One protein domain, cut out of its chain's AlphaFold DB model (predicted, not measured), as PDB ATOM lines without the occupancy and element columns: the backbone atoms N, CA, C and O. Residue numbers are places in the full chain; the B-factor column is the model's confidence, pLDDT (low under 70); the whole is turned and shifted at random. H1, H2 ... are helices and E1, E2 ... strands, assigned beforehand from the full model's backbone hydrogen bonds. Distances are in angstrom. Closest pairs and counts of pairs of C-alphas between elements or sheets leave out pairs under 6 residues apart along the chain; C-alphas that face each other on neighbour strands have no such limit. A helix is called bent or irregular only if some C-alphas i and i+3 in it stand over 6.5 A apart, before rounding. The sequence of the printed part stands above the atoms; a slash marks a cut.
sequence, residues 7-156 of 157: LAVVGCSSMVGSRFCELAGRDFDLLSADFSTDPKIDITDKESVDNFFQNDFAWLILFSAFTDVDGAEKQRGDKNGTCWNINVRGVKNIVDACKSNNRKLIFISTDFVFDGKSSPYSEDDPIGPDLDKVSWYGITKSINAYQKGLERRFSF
ATOM      1  N   LEU A   7       4.225  15.043   4.796       96.19
ATOM      2  CA  LEU A   7       4.324  16.132   3.834       96.19
ATOM      3  C   LEU A   7       3.409  17.282   4.260       96.19
ATOM      4  O   LEU A   7       2.197  17.105   4.361       96.19
ATOM      5  N   ALA A   8       3.976  18.466   4.476       97.56
ATOM      6  CA  ALA A   8       3.200  19.683   4.659       97.56
ATOM      7  C   ALA A   8       2.776  20.253   3.301       97.56
ATOM      8  O   ALA A   8       3.585  20.350   2.377       97.56
ATOM      9  N   VAL A   9       1.515  20.658   3.187       97.69
ATOM     10  CA  VAL A   9       0.959  21.295   1.990       97.69
ATOM     11  C   VAL A   9       0.365  22.633   2.401       97.69
ATOM     12  O   VAL A   9      -0.671  22.662   3.057       97.69
ATOM     13  N   VAL A  10       1.015  23.732   2.020       97.88
ATOM     14  CA  VAL A  10       0.561  25.099   2.325       97.88
ATOM     15  C   VAL A  10      -0.126  25.694   1.098       97.88
ATOM     16  O   VAL A  10       0.448  25.694   0.008       97.88
ATOM     17  N   GLY A  11      -1.353  26.189   1.262       96.31
ATOM     18  CA  GLY A  11      -2.240  26.554   0.152       96.31
ATOM     19  C   GLY A  11      -3.070  25.365  -0.330       96.31
ATOM     20  O   GLY A  11      -3.326  25.224  -1.531       96.31
ATOM     21  N   CYS A  12      -3.434  24.467   0.590       96.19
ATOM     22  CA  CYS A  12      -4.162  23.234   0.297       96.19
ATOM     23  C   CYS A  12      -5.584  23.472  -0.241       96.19
ATOM     24  O   CYS A  12      -6.135  22.579  -0.874       96.19
ATOM     25  N   SER A  13      -6.161  24.664  -0.059       94.56
ATOM     26  CA  SER A  13      -7.483  25.013  -0.599       94.56
ATOM     27  C   SER A  13      -7.408  25.661  -1.989       94.56
ATOM     28  O   SER A  13      -8.439  25.967  -2.585       94.56
ATOM     29  N   SER A  14      -6.205  25.874  -2.533       93.06
ATOM     30  CA  SER A  14      -6.019  26.415  -3.886       93.06
ATOM     31  C   SER A  14      -6.452  25.425  -4.976       93.06
ATOM     32  O   SER A  14      -6.596  24.227  -4.732       93.06
ATOM     33  N   MET A  15      -6.608  25.905  -6.215       91.94
ATOM     34  CA  MET A  15      -7.020  25.071  -7.355       91.94
ATOM     35  C   MET A  15      -6.098  23.858  -7.570       91.94
ATOM     36  O   MET A  15      -6.577  22.749  -7.791       91.94
ATOM     37  N   VAL A  16      -4.779  24.053  -7.473       92.81
ATOM     38  CA  VAL A  16      -3.802  22.961  -7.624       92.81
ATOM     39  C   VAL A  16      -3.594  22.218  -6.305       92.81
ATOM     40  O   VAL A  16      -3.548  20.990  -6.303       92.81
ATOM     41  N   GLY A  17      -3.505  22.939  -5.182       94.88
ATOM     42  CA  GLY A  17      -3.263  22.347  -3.865       94.88
ATOM     43  C   GLY A  17      -4.356  21.369  -3.440       94.88
ATOM     44  O   GLY A  17      -4.044  20.274  -2.981       94.88
ATOM     45  N   SER A  18      -5.625  21.705  -3.677       95.25
ATOM     46  CA  SER A  18      -6.761  20.844  -3.322       95.25
ATOM     47  C   SER A  18      -6.744  19.533  -4.101       95.25
ATOM     48  O   SER A  18      -6.855  18.452  -3.515       95.25
ATOM     49  N   ARG A  19      -6.500  19.609  -5.414       96.25
ATOM     50  CA  ARG A  19      -6.360  18.425  -6.263       96.25
ATOM     51  C   ARG A  19      -5.128  17.602  -5.895       96.25
ATOM     52  O   ARG A  19      -5.196  16.373  -5.909       96.25
ATOM     53  N   PHE A  20      -4.020  18.255  -5.543       95.75
ATOM     54  CA  PHE A  20      -2.828  17.575  -5.043       95.75
ATOM     55  C   PHE A  20      -3.140  16.791  -3.765       95.75
ATOM     56  O   PHE A  20      -2.830  15.604  -3.707       95.75
ATOM     57  N   CYS A  21      -3.795  17.406  -2.775       95.88
ATOM     58  CA  CYS A  21      -4.149  16.735  -1.523       95.88
ATOM     59  C   CYS A  21      -5.049  15.511  -1.750       95.88
ATOM     60  O   CYS A  21      -4.816  14.462  -1.147       95.88
ATOM     61  N   GLU A  22      -6.028  15.604  -2.657       94.94
ATOM     62  CA  GLU A  22      -6.916  14.486  -3.006       94.94
ATOM     63  C   GLU A  22      -6.152  13.282  -3.585       94.94
ATOM     64  O   GLU A  22      -6.437  12.128  -3.254       94.94
ATOM     65  N   LEU A  23      -5.169  13.543  -4.452       95.06
ATOM     66  CA  LEU A  23      -4.385  12.500  -5.112       95.06
ATOM     67  C   LEU A  23      -3.292  11.936  -4.194       95.06
ATOM     68  O   LEU A  23      -3.149  10.720  -4.080       95.06
ATOM     69  N   ALA A  24      -2.547  12.811  -3.517       94.00
ATOM     70  CA  ALA A  24      -1.366  12.458  -2.733       94.00
ATOM     71  C   ALA A  24      -1.695  11.833  -1.370       94.00
ATOM     72  O   ALA A  24      -0.874  11.087  -0.836       94.00
ATOM     73  N   GLY A  25      -2.890  12.067  -0.809       89.94
ATOM     74  CA  GLY A  25      -3.294  11.496   0.486       89.94
ATOM     75  C   GLY A  25      -3.327   9.960   0.513       89.94
ATOM     76  O   GLY A  25      -3.289   9.335   1.576       89.94
ATOM     77  N   ARG A  26      -3.339   9.317  -0.662       88.50
ATOM     78  CA  ARG A  26      -3.229   7.856  -0.792       88.50
ATOM     79  C   ARG A  26      -1.837   7.343  -0.435       88.50
ATOM     80  O   ARG A  26      -1.736   6.285   0.190       88.50
ATOM     81  N   ASP A  27      -0.799   8.122  -0.721       91.88
ATOM     82  CA  ASP A  27       0.604   7.709  -0.629       91.88
ATOM     83  C   ASP A  27       1.346   8.375   0.540       91.88
ATOM     84  O   ASP A  27       2.224   7.763   1.152       91.88
ATOM     85  N   PHE A  28       0.946   9.592   0.914       94.06
ATOM     86  CA  PHE A  28       1.601  10.417   1.933       94.06
ATOM     87  C   PHE A  28       0.696  10.688   3.137       94.06
ATOM     88  O   PHE A  28      -0.527  10.581   3.049       94.06
ATOM     89  N   ASP A  29       1.311  11.029   4.269       94.88
ATOM     90  CA  ASP A  29       0.617  11.593   5.429       94.88
ATOM     91  C   ASP A  29       0.654  13.124   5.304       94.88
ATOM     92  O   ASP A  29       1.733  13.722   5.334       94.88
ATOM     93  N   LEU A  30      -0.498  13.742   5.037       96.12
ATOM     94  CA  LEU A  30      -0.577  15.147   4.638       96.12
ATOM     95  C   LEU A  30      -0.935  16.053   5.817       96.12
ATOM     96  O   LEU A  30      -2.057  16.016   6.320       96.12
ATOM     97  N   LEU A  31      -0.031  16.969   6.155       97.19
ATOM     98  CA  LEU A  31      -0.336  18.141   6.969       97.19
ATOM     99  C   LEU A  31      -0.804  19.269   6.043       97.19
ATOM    100  O   LEU A  31      -0.001  20.051   5.535       97.19
ATOM    101  N   SER A  32      -2.104  19.307   5.767       97.25
ATOM    102  CA  SER A  32      -2.706  20.293   4.862       97.25
ATOM    103  C   SER A  32      -3.050  21.574   5.616       97.25
ATOM    104  O   SER A  32      -3.773  21.521   6.604       97.25
ATOM    105  N   ALA A  33      -2.557  22.714   5.140       97.44
ATOM    106  CA  ALA A  33      -2.704  24.007   5.793       97.44
ATOM    107  C   ALA A  33      -2.969  25.133   4.788       97.44
ATOM    108  O   ALA A  33      -2.486  25.132   3.652       97.44
ATOM    109  N   ASP A  34      -3.721  26.126   5.226       96.19
ATOM    110  CA  ASP A  34      -4.068  27.325   4.482       96.19
ATOM    111  C   ASP A  34      -4.458  28.442   5.459       96.19
ATOM    112  O   ASP A  34      -4.535  28.242   6.674       96.19
ATOM    113  N   PHE A  35      -4.761  29.622   4.932       92.81
ATOM    114  CA  PHE A  35      -5.222  30.752   5.738       92.81
ATOM    115  C   PHE A  35      -6.582  30.494   6.418       92.81
ATOM    116  O   PHE A  35      -6.897  31.109   7.439       92.81
ATOM    117  N   SER A  36      -7.393  29.596   5.852       91.88
ATOM    118  CA  SER A  36      -8.773  29.305   6.268       91.88
ATOM    119  C   SER A  36      -8.988  27.887   6.816       91.88
ATOM    120  O   SER A  36     -10.136  27.490   7.014       91.88
ATOM    121  N   THR A  37      -7.924  27.120   7.061       93.69
ATOM    122  CA  THR A  37      -8.006  25.740   7.574       93.69
ATOM    123  C   THR A  37      -7.459  25.623   8.994       93.69
ATOM    124  O   THR A  37      -6.931  26.585   9.544       93.69
ATOM    125  N   ASP A  38      -7.550  24.421   9.565       91.44
ATOM    126  CA  ASP A  38      -6.828  24.018  10.771       91.44
ATOM    127  C   ASP A  38      -5.874  22.852  10.420       91.44
ATOM    128  O   ASP A  38      -6.355  21.822   9.937       91.44
ATOM    129  N   PRO A  39      -4.543  22.999  10.582       94.75
ATOM    130  CA  PRO A  39      -3.852  24.187  11.082       94.75
ATOM    131  C   PRO A  39      -3.952  25.380  10.126       94.75
ATOM    132  O   PRO A  39      -3.933  25.235   8.898       94.75
ATOM    133  N   LYS A  40      -4.035  26.573  10.722       96.06
ATOM    134  CA  LYS A  40      -3.998  27.850  10.007       96.06
ATOM    135  C   LYS A  40      -2.554  28.289   9.797       96.06
ATOM    136  O   LYS A  40      -1.755  28.252  10.731       96.06
ATOM    137  N   ILE A  41      -2.250  28.792   8.605       97.81
ATOM    138  CA  ILE A  41      -0.982  29.465   8.320       97.81
ATOM    139  C   ILE A  41      -1.208  30.713   7.462       97.81
ATOM    140  O   ILE A  41      -1.815  30.653   6.394       97.81
ATOM    141  N   ASP A  42      -0.697  31.852   7.923       97.69
ATOM    142  CA  ASP A  42      -0.493  33.043   7.105       97.69
ATOM    143  C   ASP A  42       0.994  33.140   6.773       97.69
ATOM    144  O   ASP A  42       1.816  33.449   7.630       97.69
ATOM    145  N   ILE A  43       1.357  32.879   5.518       97.38
ATOM    146  CA  ILE A  43       2.769  32.882   5.121       97.38
ATOM    147  C   ILE A  43       3.409  34.271   5.232       97.38
ATOM    148  O   ILE A  43       4.632  34.371   5.316       97.38
ATOM    149  N   THR A  44       2.613  35.344   5.218       97.31
ATOM    150  CA  THR A  44       3.104  36.724   5.313       97.31
ATOM    151  C   THR A  44       3.454  37.124   6.745       97.31
ATOM    152  O   THR A  44       4.287  38.014   6.933       97.31
ATOM    153  N   ASP A  45       2.902  36.418   7.732       98.06
ATOM    154  CA  ASP A  45       3.207  36.579   9.145       98.06
ATOM    155  C   ASP A  45       4.278  35.573   9.584       98.06
ATOM    156  O   ASP A  45       4.091  34.356   9.567       98.06
ATOM    157  N   LYS A  46       5.426  36.101  10.008       97.62
ATOM    158  CA  LYS A  46       6.548  35.280  10.455       97.62
ATOM    159  C   LYS A  46       6.193  34.427  11.674       97.62
ATOM    160  O   LYS A  46       6.611  33.276  11.726       97.62
ATOM    161  N   GLU A  47       5.430  34.956  12.625       98.00
ATOM    162  CA  GLU A  47       5.073  34.212  13.836       98.00
ATOM    163  C   GLU A  47       4.121  33.056  13.503       98.00
ATOM    164  O   GLU A  47       4.314  31.933  13.972       98.00
ATOM    165  N   SER A  48       3.143  33.289  12.619       98.25
ATOM    166  CA  SER A  48       2.286  32.226  12.086       98.25
ATOM    167  C   SER A  48       3.095  31.113  11.411       98.25
ATOM    168  O   SER A  48       2.828  29.933  11.656       98.25
ATOM    169  N   VAL A  49       4.107  31.465  10.613       98.38
ATOM    170  CA  VAL A  49       5.018  30.489   9.997       98.38
ATOM    171  C   VAL A  49       5.820  29.736  11.061       98.38
ATOM    172  O   VAL A  49       5.815  28.507  11.061       98.38
ATOM    173  N   ASP A  50       6.465  30.430  11.996       97.88
ATOM    174  CA  ASP A  50       7.301  29.805  13.031       97.88
ATOM    175  C   ASP A  50       6.491  28.827  13.911       97.88
ATOM    176  O   ASP A  50       6.969  27.735  14.245       97.88
ATOM    177  N   ASN A  51       5.231  29.165  14.209       97.69
ATOM    178  CA  ASN A  51       4.288  28.291  14.908       97.69
ATOM    179  C   ASN A  51       3.893  27.067  14.070       97.69
ATOM    180  O   ASN A  51       3.869  25.947  14.582       97.69
ATOM    181  N   PHE A  52       3.630  27.236  12.770       98.25
ATOM    182  CA  PHE A  52       3.321  26.112  11.883       98.25
ATOM    183  C   PHE A  52       4.476  25.102  11.807       98.25
ATOM    184  O   PHE A  52       4.244  23.890  11.787       98.25
ATOM    185  N   PHE A  53       5.722  25.576  11.824       97.62
ATOM    186  CA  PHE A  53       6.917  24.731  11.765       97.62
ATOM    187  C   PHE A  53       7.192  23.913  13.038       97.62
ATOM    188  O   PHE A  53       8.061  23.041  13.004       97.62
ATOM    189  N   GLN A  54       6.423  24.111  14.116       96.56
ATOM    190  CA  GLN A  54       6.429  23.209  15.277       96.56
ATOM    191  C   GLN A  54       5.830  21.830  14.957       96.56
ATOM    192  O   GLN A  54       6.062  20.866  15.687       96.56
ATOM    193  N   ASN A  55       5.070  21.711  13.862       96.38
ATOM    194  CA  ASN A  55       4.548  20.432  13.399       96.38
ATOM    195  C   ASN A  55       5.649  19.536  12.807       96.38
ATOM    196  O   ASN A  55       6.671  19.992  12.287       96.38
ATOM    197  N   ASP A  56       5.410  18.226  12.838       93.50
ATOM    198  CA  ASP A  56       6.346  17.232  12.317       93.50
ATOM    199  C   ASP A  56       6.063  16.887  10.845       93.50
ATOM    200  O   ASP A  56       5.047  16.272  10.525       93.50
ATOM    201  N   PHE A  57       6.981  17.257   9.949       95.62
ATOM    202  CA  PHE A  57       6.970  16.897   8.527       95.62
ATOM    203  C   PHE A  57       8.386  16.937   7.942       95.62
ATOM    204  O   PHE A  57       9.240  17.673   8.420       95.62
ATOM    205  N   ALA A  58       8.672  16.172   6.888       92.31
ATOM    206  CA  ALA A  58      10.006  16.171   6.266       92.31
ATOM    207  C   ALA A  58      10.120  17.169   5.099       92.31
ATOM    208  O   ALA A  58      11.178  17.758   4.863       92.31
ATOM    209  N   TRP A  59       9.017  17.361   4.379       94.94
ATOM    210  CA  TRP A  59       8.925  18.186   3.180       94.94
ATOM    211  C   TRP A  59       7.740  19.140   3.279       94.94
ATOM    212  O   TRP A  59       6.713  18.781   3.853       94.94
ATOM    213  N   LEU A  60       7.869  20.317   2.678       96.62
ATOM    214  CA  LEU A  60       6.797  21.285   2.484       96.62
ATOM    215  C   LEU A  60       6.616  21.551   0.989       96.62
ATOM    216  O   LEU A  60       7.590  21.817   0.284       96.62
ATOM    217  N   ILE A  61       5.373  21.515   0.515       96.19
ATOM    218  CA  ILE A  61       4.984  22.000  -0.813       96.19
ATOM    219  C   ILE A  61       4.211  23.300  -0.644       96.19
ATOM    220  O   ILE A  61       3.206  23.343   0.070       96.19
ATOM    221  N   LEU A  62       4.689  24.356  -1.296       96.06
ATOM    222  CA  LEU A  62       4.079  25.678  -1.229       96.06
ATOM    223  C   LEU A  62       3.259  25.956  -2.493       96.06
ATOM    224  O   LEU A  62       3.820  26.260  -3.548       96.06
ATOM    225  N   PHE A  63       1.935  25.885  -2.357       95.62
ATOM    226  CA  PHE A  63       0.964  26.299  -3.373       95.62
ATOM    227  C   PHE A  63       0.432  27.720  -3.151       95.62
ATOM    228  O   PHE A  63      -0.047  28.333  -4.102       95.62
ATOM    229  N   SER A  64       0.526  28.271  -1.934       93.62
ATOM    230  CA  SER A  64       0.102  29.649  -1.656       93.62
ATOM    231  C   SER A  64       0.888  30.660  -2.496       93.62
ATOM    232  O   SER A  64       2.115  30.747  -2.420       93.62
ATOM    233  N   ALA A  65       0.162  31.444  -3.289       92.88
ATOM    234  CA  ALA A  65       0.683  32.526  -4.112       92.88
ATOM    235  C   ALA A  65      -0.429  33.545  -4.393       92.88
ATOM    236  O   ALA A  65      -1.614  33.219  -4.340       92.88
ATOM    237  N   PHE A  66      -0.049  34.772  -4.732       92.25
ATOM    238  CA  PHE A  66      -0.965  35.753  -5.306       92.25
ATOM    239  C   PHE A  66      -1.120  35.457  -6.800       92.25
ATOM    240  O   PHE A  66      -0.150  35.627  -7.533       92.25
ATOM    241  N   THR A  67      -2.296  34.999  -7.234       87.12
ATOM    242  CA  THR A  67      -2.523  34.457  -8.590       87.12
ATOM    243  C   THR A  67      -3.328  35.366  -9.525       87.12
ATOM    244  O   THR A  67      -3.474  35.036 -10.699       87.12
ATOM    245  N   ASP A  68      -3.829  36.508  -9.048       92.81
ATOM    246  CA  ASP A  68      -4.476  37.521  -9.895       92.81
ATOM    247  C   ASP A  68      -3.410  38.295 -10.688       92.81
ATOM    248  O   ASP A  68      -2.852  39.279 -10.210       92.81
ATOM    249  N   VAL A  69      -3.074  37.822 -11.890       91.06
ATOM    250  CA  VAL A  69      -2.013  38.415 -12.725       91.06
ATOM    251  C   VAL A  69      -2.307  39.882 -13.049       91.06
ATOM    252  O   VAL A  69      -1.424  40.730 -12.901       91.06
ATOM    253  N   ASP A  70      -3.538  40.202 -13.443       93.25
ATOM    254  CA  ASP A  70      -3.928  41.573 -13.784       93.25
ATOM    255  C   ASP A  70      -3.878  42.479 -12.547       93.25
ATOM    256  O   ASP A  70      -3.419  43.623 -12.605       93.25
ATOM    257  N   GLY A  71      -4.318  41.967 -11.394       95.31
ATOM    258  CA  GLY A  71      -4.196  42.645 -10.107       95.31
ATOM    259  C   GLY A  71      -2.748  42.851  -9.665       95.31
ATOM    260  O   GLY A  71      -2.438  43.871  -9.046       95.31
ATOM    261  N   ALA A  72      -1.851  41.923 -10.002       94.62
ATOM    262  CA  ALA A  72      -0.425  42.052  -9.732       94.62
ATOM    263  C   ALA A  72       0.170  43.172 -10.584       94.62
ATOM    264  O   ALA A  72       0.893  44.016 -10.067       94.62
ATOM    265  N   GLU A  73      -0.171  43.229 -11.867       94.00
ATOM    266  CA  GLU A  73       0.338  44.255 -12.777       94.00
ATOM    267  C   GLU A  73      -0.110  45.669 -12.369       94.00
ATOM    268  O   GLU A  73       0.673  46.614 -12.439       94.00
ATOM    269  N   LYS A  74      -1.316  45.818 -11.806       95.88
ATOM    270  CA  LYS A  74      -1.765  47.084 -11.187       95.88
ATOM    271  C   LYS A  74      -0.919  47.512  -9.979       95.88
ATOM    272  O   LYS A  74      -0.926  48.685  -9.625       95.88
ATOM    273  N   GLN A  75      -0.205  46.577  -9.351       95.19
ATOM    274  CA  GLN A  75       0.738  46.810  -8.252       95.19
ATOM    275  C   GLN A  75       2.193  46.875  -8.746       95.19
ATOM    276  O   GLN A  75       3.119  46.738  -7.945       95.19
ATOM    277  N   ARG A  76       2.435  47.053 -10.053       93.44
ATOM    278  CA  ARG A  76       3.790  47.087 -10.616       93.44
ATOM    279  C   ARG A  76       4.674  48.097  -9.882       93.44
ATOM    280  O   ARG A  76       4.364  49.280  -9.793       93.44
ATOM    281  N   GLY A  77       5.812  47.615  -9.387       92.00
ATOM    282  CA  GLY A  77       6.778  48.411  -8.629       92.00
ATOM    283  C   GLY A  77       6.449  48.562  -7.140       92.00
ATOM    284  O   GLY A  77       7.333  48.944  -6.370       92.00
ATOM    285  N   ASP A  78       5.237  48.217  -6.702       95.38
ATOM    286  CA  ASP A  78       4.820  48.331  -5.308       95.38
ATOM    287  C   ASP A  78       5.294  47.130  -4.476       95.38
ATOM    288  O   ASP A  78       4.698  46.051  -4.450       95.38
ATOM    289  N   LYS A  79       6.387  47.343  -3.740       94.88
ATOM    290  CA  LYS A  79       6.970  46.353  -2.822       94.88
ATOM    291  C   LYS A  79       6.268  46.272  -1.462       94.88
ATOM    292  O   LYS A  79       6.717  45.524  -0.591       94.88
ATOM    293  N   ASN A  80       5.225  47.064  -1.242       95.81
ATOM    294  CA  ASN A  80       4.374  47.006  -0.055       95.81
ATOM    295  C   ASN A  80       2.991  46.422  -0.363       95.81
ATOM    296  O   ASN A  80       2.272  46.071   0.574       95.81
ATOM    297  N   GLY A  81       2.655  46.273  -1.646       96.19
ATOM    298  CA  GLY A  81       1.420  45.667  -2.119       96.19
ATOM    299  C   GLY A  81       1.301  44.183  -1.781       96.19
ATOM    300  O   GLY A  81       2.279  43.476  -1.508       96.19
ATOM    301  N   THR A  82       0.066  43.690  -1.820       96.50
ATOM    302  CA  THR A  82      -0.289  42.305  -1.491       96.50
ATOM    303  C   THR A  82       0.461  41.286  -2.348       96.50
ATOM    304  O   THR A  82       0.915  40.271  -1.821       96.50
ATOM    305  N   CYS A  83       0.662  41.560  -3.642       95.88
ATOM    306  CA  CYS A  83       1.399  40.666  -4.535       95.88
ATOM    307  C   CYS A  83       2.840  40.453  -4.045       95.88
ATOM    308  O   CYS A  83       3.287  39.313  -3.898       95.88
ATOM    309  N   TRP A  84       3.540  41.538  -3.700       96.06
ATOM    310  CA  TRP A  84       4.894  41.457  -3.154       96.06
ATOM    311  C   TRP A  84       4.916  40.790  -1.775       96.06
ATOM    312  O   TRP A  84       5.765  39.938  -1.507       96.06
ATOM    313  N   ASN A  85       3.979  41.145  -0.893       97.00
ATOM    314  CA  ASN A  85       3.922  40.569   0.448       97.00
ATOM    315  C   ASN A  85       3.736  39.049   0.406       97.00
ATOM    316  O   ASN A  85       4.453  38.348   1.111       97.00
ATOM    317  N   ILE A  86       2.860  38.528  -0.453       95.88
ATOM    318  CA  ILE A  86       2.614  37.084  -0.559       95.88
ATOM    319  C   ILE A  86       3.761  36.383  -1.300       95.88
ATOM    320  O   ILE A  86       4.409  35.498  -0.739       95.88
ATOM    321  N   ASN A  87       4.053  36.786  -2.541       94.75
ATOM    322  CA  ASN A  87       4.982  36.055  -3.412       94.75
ATOM    323  C   ASN A  87       6.457  36.261  -3.038       94.75
ATOM    324  O   ASN A  87       7.287  35.399  -3.331       94.75
ATOM    325  N   VAL A  88       6.799  37.382  -2.391       93.56
ATOM    326  CA  VAL A  88       8.185  37.698  -2.022       93.56
ATOM    327  C   VAL A  88       8.417  37.524  -0.530       93.56
ATOM    328  O   VAL A  88       9.221  36.676  -0.142       93.56
ATOM    329  N   ARG A  89       7.738  38.310   0.316       95.81
ATOM    330  CA  ARG A  89       7.986  38.281   1.770       95.81
ATOM    331  C   ARG A  89       7.509  36.967   2.389       95.81
ATOM    332  O   ARG A  89       8.269  36.341   3.118       95.81
ATOM    333  N   GLY A  90       6.314  36.506   2.031       96.31
ATOM    334  CA  GLY A  90       5.749  35.286   2.592       96.31
ATOM    335  C   GLY A  90       6.508  34.030   2.174       96.31
ATOM    336  O   GLY A  90       6.864  33.197   3.004       96.31
ATOM    337  N   VAL A  91       6.882  33.939   0.896       95.19
ATOM    338  CA  VAL A  91       7.768  32.865   0.418       95.19
ATOM    339  C   VAL A  91       9.122  32.906   1.132       95.19
ATOM    340  O   VAL A  91       9.641  31.855   1.503       95.19
ATOM    341  N   LYS A  92       9.687  34.095   1.380       94.75
ATOM    342  CA  LYS A  92      10.936  34.226   2.140       94.75
ATOM    343  C   LYS A  92      10.796  33.685   3.568       94.75
ATOM    344  O   LYS A  92      11.693  32.968   4.004       94.75
ATOM    345  N   ASN A  93       9.692  33.970   4.260       96.81
ATOM    346  CA  ASN A  93       9.433  33.415   5.594       96.81
ATOM    347  C   ASN A  93       9.447  31.878   5.566       96.81
ATOM    348  O   ASN A  93      10.131  31.257   6.376       96.81
ATOM    349  N   ILE A  94       8.777  31.264   4.584       96.44
ATOM    350  CA  ILE A  94       8.765  29.802   4.407       96.44
ATOM    351  C   ILE A  94      10.167  29.253   4.122       96.44
ATOM    352  O   ILE A  94      10.579  28.273   4.740       96.44
ATOM    353  N   VAL A  95      10.923  29.876   3.213       94.44
ATOM    354  CA  VAL A  95      12.292  29.448   2.882       94.44
ATOM    355  C   VAL A  95      13.202  29.511   4.112       94.44
ATOM    356  O   VAL A  95      13.959  28.572   4.367       94.44
ATOM    357  N   ASP A  96      13.134  30.594   4.884       94.38
ATOM    358  CA  ASP A  96      13.944  30.772   6.089       94.38
ATOM    359  C   ASP A  96      13.559  29.764   7.185       94.38
ATOM    360  O   ASP A  96      14.441  29.190   7.835       94.38
ATOM    361  N   ALA A  97      12.264  29.489   7.358       96.06
ATOM    362  CA  ALA A  97      11.767  28.505   8.316       96.06
ATOM    363  C   ALA A  97      12.154  27.072   7.920       96.06
ATOM    364  O   ALA A  97      12.615  26.306   8.769       96.06
ATOM    365  N   CYS A  98      12.076  26.725   6.629       94.81
ATOM    366  CA  CYS A  98      12.578  25.455   6.100       94.81
ATOM    367  C   CYS A  98      14.062  25.262   6.414       94.81
ATOM    368  O   CYS A  98      14.439  24.219   6.944       94.81
ATOM    369  N   LYS A  99      14.896  26.277   6.171       92.50
ATOM    370  CA  LYS A  99      16.332  26.218   6.489       92.50
ATOM    371  C   LYS A  99      16.585  26.029   7.979       92.50
ATOM    372  O   LYS A  99      17.352  25.150   8.357       92.50
ATOM    373  N   SER A 100      15.932  26.837   8.809       94.75
ATOM    374  CA  SER A 100      16.146  26.843  10.262       94.75
ATOM    375  C   SER A 100      15.720  25.529  10.919       94.75
ATOM    376  O   SER A 100      16.333  25.103  11.891       94.75
ATOM    377  N   ASN A 101      14.712  24.859  10.355       95.31
ATOM    378  CA  ASN A 101      14.171  23.599  10.864       95.31
ATOM    379  C   ASN A 101      14.633  22.365  10.068       95.31
ATOM    380  O   ASN A 101      14.082  21.281  10.254       95.31
ATOM    381  N   ASN A 102      15.613  22.511   9.165       93.25
ATOM    382  CA  ASN A 102      16.116  21.437   8.300       93.25
ATOM    383  C   ASN A 102      14.995  20.682   7.543       93.25
ATOM    384  O   ASN A 102      14.990  19.452   7.451       93.25
ATOM    385  N   ARG A 103      14.011  21.427   7.025       93.19
ATOM    386  CA  ARG A 103      12.904  20.914   6.205       93.19
ATOM    387  C   ARG A 103      13.170  21.195   4.734       93.19
ATOM    388  O   ARG A 103      13.692  22.250   4.377       93.19
ATOM    389  N   LYS A 104      12.752  20.277   3.869       92.62
ATOM    390  CA  LYS A 104      12.881  20.441   2.418       92.62
ATOM    391  C   LYS A 104      11.690  21.197   1.843       92.62
ATOM    392  O   LYS A 104      10.567  20.997   2.296       92.62
ATOM    393  N   LEU A 105      11.932  22.032   0.835       93.38
ATOM    394  CA  LEU A 105      10.910  22.866   0.203       93.38
ATOM    395  C   LEU A 105      10.779  22.551  -1.288       93.38
ATOM    396  O   LEU A 105      11.765  22.600  -2.028       93.38
ATOM    397  N   ILE A 106       9.544  22.310  -1.720       92.94
ATOM    398  CA  ILE A 106       9.127  22.341  -3.120       92.94
ATOM    399  C   ILE A 106       8.325  23.624  -3.334       92.94
ATOM    400  O   ILE A 106       7.261  23.820  -2.746       92.94
ATOM    401  N   PHE A 107       8.848  24.499  -4.191       90.06
ATOM    402  CA  PHE A 107       8.205  25.757  -4.551       90.06
ATOM    403  C   PHE A 107       7.644  25.683  -5.966       90.06
ATOM    404  O   PHE A 107       8.372  25.404  -6.924       90.06
ATOM    405  N   ILE A 108       6.350  25.971  -6.088       88.88
ATOM    406  CA  ILE A 108       5.669  26.013  -7.375       88.88
ATOM    407  C   ILE A 108       5.842  27.400  -7.998       88.88
ATOM    408  O   ILE A 108       5.436  28.410  -7.416       88.88
ATOM    409  N   SER A 109       6.467  27.449  -9.170       85.88
ATOM    410  CA  SER A 109       6.728  28.658  -9.953       85.88
ATOM    411  C   SER A 109       5.734  28.781 -11.120       85.88
ATOM    412  O   SER A 109       4.683  28.145 -11.130       85.88
ATOM    413  N   THR A 110       6.046  29.645 -12.077       87.25
ATOM    414  CA  THR A 110       5.269  29.950 -13.284       87.25
ATOM    415  C   THR A 110       6.232  30.160 -14.447       87.25
ATOM    416  O   THR A 110       7.356  30.605 -14.233       87.25
ATOM    417  N   ASP A 111       5.794  29.862 -15.661       87.69
ATOM    418  CA  ASP A 111       6.369  30.313 -16.931       87.69
ATOM    419  C   ASP A 111       6.431  31.842 -17.080       87.69
ATOM    420  O   ASP A 111       7.296  32.351 -17.785       87.69
ATOM    421  N   PHE A 112       5.607  32.603 -16.351       87.31
ATOM    422  CA  PHE A 112       5.601  34.070 -16.417       87.31
ATOM    423  C   PHE A 112       6.902  34.690 -15.901       87.31
ATOM    424  O   PHE A 112       7.031  35.904 -15.914       87.31
ATOM    425  N   VAL A 113       7.857  33.894 -15.413       86.19
ATOM    426  CA  VAL A 113       9.212  34.342 -15.070       86.19
ATOM    427  C   VAL A 113      10.116  34.532 -16.301       86.19
ATOM    428  O   VAL A 113      11.174  35.156 -16.170       86.19
ATOM    429  N   PHE A 114       9.715  33.997 -17.459       87.50
ATOM    430  CA  PHE A 114      10.398  34.116 -18.749       87.50
ATOM    431  C   PHE A 114       9.832  35.282 -19.583       87.50
ATOM    432  O   PHE A 114       8.723  35.753 -19.337       87.50
ATOM    433  N   ASP A 115      10.584  35.756 -20.583       86.69
ATOM    434  CA  ASP A 115      10.210  36.924 -21.406       86.69
ATOM    435  C   ASP A 115       9.315  36.610 -22.623       86.69
ATOM    436  O   ASP A 115       8.911  37.519 -23.349       86.69
ATOM    437  N   GLY A 116       9.020  35.331 -22.868       85.56
ATOM    438  CA  GLY A 116       8.186  34.856 -23.977       85.56
ATOM    439  C   GLY A 116       8.796  34.961 -25.385       85.56
ATOM    440  O   GLY A 116       8.099  34.679 -26.357       85.56
ATOM    441  N   LYS A 117      10.066  35.362 -25.540       83.88
ATOM    442  CA  LYS A 117      10.724  35.590 -26.842       83.88
ATOM    443  C   LYS A 117      11.472  34.390 -27.426       83.88
ATOM    444  O   LYS A 117      11.651  34.350 -28.641       83.88
ATOM    445  N   SER A 118      11.897  33.436 -26.600       80.62
ATOM    446  CA  SER A 118      12.841  32.369 -26.988       80.62
ATOM    447  C   SER A 118      12.307  30.961 -26.720       80.62
ATOM    448  O   SER A 118      13.068  30.061 -26.391       80.62
ATOM    449  N   SER A 119      10.993  30.763 -26.844       80.38
ATOM    450  CA  SER A 119      10.365  29.454 -26.622       80.38
ATOM    451  C   SER A 119      10.912  28.370 -27.579       80.38
ATOM    452  O   SER A 119      11.104  28.665 -28.764       80.38
ATOM    453  N   PRO A 120      11.119  27.115 -27.120       86.88
ATOM    454  CA  PRO A 120      10.852  26.612 -25.766       86.88
ATOM    455  C   PRO A 120      11.937  27.004 -24.751       86.88
ATOM    456  O   PRO A 120      13.120  26.988 -25.074       86.88
ATOM    457  N   TYR A 121      11.524  27.296 -23.513       83.31
ATOM    458  CA  TYR A 121      12.439  27.553 -22.394       83.31
ATOM    459  C   TYR A 121      12.847  26.261 -21.682       83.31
ATOM    460  O   TYR A 121      12.037  25.351 -21.507       83.31
ATOM    461  N   SER A 122      14.089  26.233 -21.220       85.56
ATOM    462  CA  SER A 122      14.669  25.268 -20.291       85.56
ATOM    463  C   SER A 122      14.763  25.844 -18.875       85.56
ATOM    464  O   SER A 122      14.707  27.056 -18.665       85.56
ATOM    465  N   GLU A 123      14.935  24.989 -17.871       81.62
ATOM    466  CA  GLU A 123      15.093  25.413 -16.474       81.62
ATOM    467  C   GLU A 123      16.389  26.195 -16.206       81.62
ATOM    468  O   GLU A 123      16.476  26.894 -15.190       81.62
ATOM    469  N   ASP A 124      17.364  26.078 -17.110       82.69
ATOM    470  CA  ASP A 124      18.639  26.796 -17.074       82.69
ATOM    471  C   ASP A 124      18.570  28.163 -17.778       82.69
ATOM    472  O   ASP A 124      19.496  28.970 -17.646       82.69
ATOM    473  N   ASP A 125      17.480  28.455 -18.499       82.81
ATOM    474  CA  ASP A 125      17.302  29.750 -19.148       82.81
ATOM    475  C   ASP A 125      17.106  30.877 -18.123       82.81
ATOM    476  O   ASP A 125      16.526  30.684 -17.048       82.81
ATOM    477  N   PRO A 126      17.584  32.094 -18.437       79.44
ATOM    478  CA  PRO A 126      17.519  33.213 -17.511       79.44
ATOM    479  C   PRO A 126      16.070  33.604 -17.183       79.44
ATOM    480  O   PRO A 126      15.247  33.814 -18.074       79.44
ATOM    481  N   ILE A 127      15.786  33.775 -15.884       78.69
ATOM    482  CA  ILE A 127      14.480  34.208 -15.358       78.69
ATOM    483  C   ILE A 127      14.588  35.554 -14.627       78.69
ATOM    484  O   ILE A 127      15.455  35.725 -13.771       78.69
ATOM    485  N   GLY A 128      13.689  36.506 -14.885       65.56
ATOM    486  CA  GLY A 128      13.726  37.858 -14.279       65.56
ATOM    487  C   GLY A 128      15.092  38.596 -14.347       65.56
ATOM    488  O   GLY A 128      16.035  38.119 -14.972       65.56
ATOM    489  N   PRO A 129      15.255  39.781 -13.718       57.19
ATOM    490  CA  PRO A 129      14.270  40.738 -13.223       57.19
ATOM    491  C   PRO A 129      14.193  41.964 -14.156       57.19
ATOM    492  O   PRO A 129      14.140  43.101 -13.687       57.19
ATOM    493  N   ASP A 130      14.280  41.764 -15.470       67.56
ATOM    494  CA  ASP A 130      14.099  42.871 -16.403       67.56
ATOM    495  C   ASP A 130      12.623  43.291 -16.377       67.56
ATOM    496  O   ASP A 130      11.754  42.613 -16.934       67.56
ATOM    497  N   LEU A 131      12.347  44.383 -15.652       60.97
ATOM    498  CA  LEU A 131      11.008  44.940 -15.481       60.97
ATOM    499  C   LEU A 131      10.343  45.203 -16.833       60.97
ATOM    500  O   LEU A 131       9.129  45.061 -16.938       60.97
ATOM    501  N   ASP A 132      11.106  45.499 -17.880       69.56
ATOM    502  CA  ASP A 132      10.549  45.836 -19.189       69.56
ATOM    503  C   ASP A 132      10.152  44.598 -20.006       69.56
ATOM    504  O   ASP A 132       9.540  44.719 -21.069       69.56
ATOM    505  N   LYS A 133      10.492  43.394 -19.531       77.00
ATOM    506  CA  LYS A 133      10.292  42.137 -20.268       77.00
ATOM    507  C   LYS A 133       9.340  41.163 -19.596       77.00
ATOM    508  O   LYS A 133       8.872  40.242 -20.255       77.00
ATOM    509  N   VAL A 134       9.067  41.345 -18.305       85.69
ATOM    510  CA  VAL A 134       8.314  40.381 -17.500       85.69
ATOM    511  C   VAL A 134       7.212  41.086 -16.704       85.69
ATOM    512  O   VAL A 134       7.377  42.222 -16.252       85.69
ATOM    513  N   SER A 135       6.066  40.418 -16.537       89.69
ATOM    514  CA  SER A 135       4.958  40.909 -15.704       89.69
ATOM    515  C   SER A 135       5.380  41.083 -14.240       89.69
ATOM    516  O   SER A 135       6.283  40.394 -13.753       89.69
ATOM    517  N   TRP A 136       4.694  41.954 -13.491       92.88
ATOM    518  CA  TRP A 136       4.968  42.093 -12.055       92.88
ATOM    519  C   TRP A 136       4.782  40.770 -11.295       92.88
ATOM    520  O   TRP A 136       5.608  40.418 -10.452       92.88
ATOM    521  N   TYR A 137       3.758  39.986 -11.649       92.56
ATOM    522  CA  TYR A 137       3.549  38.642 -11.106       92.56
ATOM    523  C   TYR A 137       4.780  37.745 -11.313       92.56
ATOM    524  O   TYR A 137       5.327  37.220 -10.339       92.56
ATOM    525  N   GLY A 138       5.273  37.645 -12.551       90.44
ATOM    526  CA  GLY A 138       6.463  36.864 -12.892       90.44
ATOM    527  C   GLY A 138       7.705  37.289 -12.112       90.44
ATOM    528  O   GLY A 138       8.417  36.455 -11.550       90.44
ATOM    529  N   ILE A 139       7.922  38.597 -11.978       90.75
ATOM    530  CA  ILE A 139       9.035  39.152 -11.199       90.75
ATOM    531  C   ILE A 139       8.933  38.746  -9.730       90.75
ATOM    532  O   ILE A 139       9.903  38.259  -9.153       90.75
ATOM    533  N   THR A 140       7.759  38.888  -9.110       92.81
ATOM    534  CA  THR A 140       7.598  38.503  -7.698       92.81
ATOM    535  C   THR A 140       7.822  37.008  -7.462       92.81
ATOM    536  O   THR A 140       8.361  36.631  -6.421       92.81
ATOM    537  N   LYS A 141       7.486  36.151  -8.435       90.12
ATOM    538  CA  LYS A 141       7.730  34.701  -8.375       90.12
ATOM    539  C   LYS A 141       9.198  34.323  -8.609       90.12
ATOM    540  O   LYS A 141       9.630  33.295  -8.087       90.12
ATOM    541  N   SER A 142       9.979  35.137  -9.323       87.81
ATOM    542  CA  SER A 142      11.392  34.849  -9.617       87.81
ATOM    543  C   SER A 142      12.367  35.285  -8.514       87.81
ATOM    544  O   SER A 142      13.431  34.688  -8.373       87.81
ATOM    545  N   ILE A 143      12.018  36.266  -7.671       87.56
ATOM    546  CA  ILE A 143      12.945  36.829  -6.663       87.56
ATOM    547  C   ILE A 143      13.517  35.770  -5.719       87.56
ATOM    548  O   ILE A 143      14.721  35.735  -5.465       87.56
ATOM    549  N   ASN A 144      12.659  34.898  -5.189       81.19
ATOM    550  CA  ASN A 144      13.097  33.864  -4.254       81.19
ATOM    551  C   ASN A 144      13.634  32.619  -4.965       81.19
ATOM    552  O   ASN A 144      14.272  31.792  -4.320       81.19
ATOM    553  N   ALA A 145      13.444  32.506  -6.282       71.31
ATOM    554  CA  ALA A 145      13.866  31.357  -7.074       71.31
ATOM    555  C   ALA A 145      15.384  31.122  -7.002       71.31
ATOM    556  O   ALA A 145      15.824  29.976  -7.042       71.31
ATOM    557  N   TYR A 146      16.176  32.186  -6.854       64.25
ATOM    558  CA  TYR A 146      17.639  32.132  -6.778       64.25
ATOM    559  C   TYR A 146      18.194  31.872  -5.369       64.25
ATOM    560  O   TYR A 146      19.412  31.801  -5.185       64.25
ATOM    561  N   GLN A 147      17.344  31.743  -4.347       63.69
ATOM    562  CA  GLN A 147      17.834  31.506  -2.993       63.69
ATOM    563  C   GLN A 147      18.349  30.071  -2.835       63.69
ATOM    564  O   GLN A 147      17.619  29.099  -3.028       63.69
ATOM    565  N   LYS A 148      19.608  29.937  -2.392       53.22
ATOM    566  CA  LYS A 148      20.178  28.654  -1.949       53.22
ATOM    567  C   LYS A 148      19.260  28.028  -0.893       53.22
ATOM    568  O   LYS A 148      18.895  28.730   0.046       53.22
ATOM    569  N   GLY A 149      18.913  26.746  -1.027       53.66
ATOM    570  CA  GLY A 149      18.038  26.008  -0.096       53.66
ATOM    571  C   GLY A 149      16.668  25.605  -0.660       53.66
ATOM    572  O   GLY A 149      15.935  24.881   0.005       53.66
ATOM    573  N   LEU A 150      16.329  26.032  -1.879       60.84
ATOM    574  CA  LEU A 150      15.252  25.421  -2.659       60.84
ATOM    575  C   LEU A 150      15.756  24.101  -3.245       60.84
ATOM    576  O   LEU A 150      16.673  24.102  -4.060       60.84
ATOM    577  N   GLU A 151      15.176  22.984  -2.809       56.75
ATOM    578  CA  GLU A 151      15.571  21.649  -3.278       56.75
ATOM    579  C   GLU A 151      15.131  21.429  -4.728       56.75
ATOM    580  O   GLU A 151      15.889  20.874  -5.520       56.75
ATOM    581  N   ARG A 152      13.925  21.892  -5.097       59.22
ATOM    582  CA  ARG A 152      13.425  21.892  -6.481       59.22
ATOM    583  C   ARG A 152      12.452  23.040  -6.741       59.22
ATOM    584  O   ARG A 152      11.621  23.374  -5.893       59.22
ATOM    585  N   ARG A 153      12.538  23.598  -7.949       63.62
ATOM    586  CA  ARG A 153      11.605  24.574  -8.524       63.62
ATOM    587  C   ARG A 153      10.906  23.917  -9.705       63.62
ATOM    588  O   ARG A 153      11.577  23.303 -10.524       63.62
ATOM    589  N   PHE A 154       9.593  24.078  -9.800       57.66
ATOM    590  CA  PHE A 154       8.830  23.638 -10.966       57.66
ATOM    591  C   PHE A 154       8.205  24.858 -11.633       57.66
ATOM    592  O   PHE A 154       7.400  25.544 -11.004       57.66
ATOM    593  N   SER A 155       8.596  25.143 -12.872       58.59
ATOM    594  CA  SER A 155       7.878  26.067 -13.753       58.59
ATOM    595  C   SER A 155       7.058  25.216 -14.719       58.59
ATOM    596  O   SER A 155       7.609  24.327 -15.360       58.59
ATOM    597  N   PHE A 156       5.748  25.437 -14.774       53.94
ATOM    598  CA  PHE A 156       4.890  24.787 -15.763       53.94
ATOM    599  C   PHE A 156       4.891  25.651 -17.025       53.94
ATOM    600  O   PHE A 156       4.584  26.836 -16.911       53.94
TER     601      PHE A 156
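AT A GLANCE: This is residues 7 to 156 of the 157 residues of the protein "dTDP-4-dehydrorhamnose reductase, dTDP-4-dehydrorhamnose reductase" of Microgenomates group bacterium GW2011_GWC1_40_35 (UniProt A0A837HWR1). A twisted parallel sheet of five strands forms the middle of a three-layer model, helices on both faces: H4 and H5 side by side on one face, H1 on the other. H2 packs on H4, H3 packs on H5, and a wide loop, residues 109 to 135, lies at one end of the longest axis. The printed part has 150 residues, with named elements in the order E1 H1 E2 H2 E3 H3 H4 E4 H5 E5 and the sheet in the order E2 E1 E3 E4 E5. The class is mixed, helices and strands, though under half of the residues are in named elements. The whole is compact, with a radius of gyration of the C-alphas of 15.2 A and spans of 42 by 32 by 28 A.

HOW THE PARTS SIT: E1, residues 7 to 10, and E2, residues 29 to 33, are parallel neighbours, with N 9 and O 31 at 2.9 A. H1, residues 15 to 24, is on the sheet at a height of 9.4 A and runs along the strands, over E1; its C-alpha of Gly 17 is 7.3 A from that of Val 9, the closest pair with E1. E1, H1 and E2 form a strand-helix-strand unit, two parallel neighbour strands with a helix between, whose crossover is right-handed. H2, residues 46 to 52, is not on the sheet. E3, residues 59 to 62, is E1's other neighbour, parallel, with N 61 and O 8 at 2.8 A; E2, H2 and E3 form a split unit, with E1 between its strands and a right-handed crossover. H3, residues 69 to 73, is not on the sheet. H4, residues 82 to 100, is on the sheet at a height of 10.0 A, on the opposite face from H1, over E3 and E4, the latter residues 104 to 108. E3, H3, H4 and E4 form another right-handed unit; N 60 and O 104 are 2.8 A apart. H4 touches H2 with residues 90 to 97 alone, closest at the C-alphas of Lys 46 and Asn 93, 6.0 A, at a steep tilt of 54 degrees. H5, residues 136 to 146, touches H4 at a shallow tilt of 14 degrees, the same way, closest at the C-alphas of Asn 87 and Thr 140, 5.6 A. H5 touches H3, closest at the C-alphas of Glu 73 and Trp 136, 5.2 A. E5, residues 152 to 154, is E4's parallel neighbour, with N 154 and O 107 at 3.4 A; E4, H5 and E5 are the last right-handed unit. Every O i to N i+4 pair is within hydrogen-bond range in H2 and H3; the counts are 5 of 6 in H1, 13 of 15 in H4 and 4 of 7 in H5.

IN THESE COORDINATES: E1 begins at C-alpha 7, (4.324, 16.132, 3.834), and H4, 25.4 A long, begins at C-alpha 82, (-0.289, 42.305, -1.491). H1 is 14.6 A long, E4 13.4 A and H5 17.0 A; H5 is only just irregular, with C-alphas 141 and 144 at 6.8 A. E5 ends at C-alpha 154, (8.830, 23.638, -10.966).

THE WHOLE: The two C-alphas farthest apart, those of Arg 26 and Asp 132, are 44.4 A apart. The printed part has no cut; the long links are E2 to H2, 12 residues, and E4 to H5, 27 residues. The mean pLDDT of the printed part is 89.2, and residues 128 to 132 and 146 to 156 are under 70.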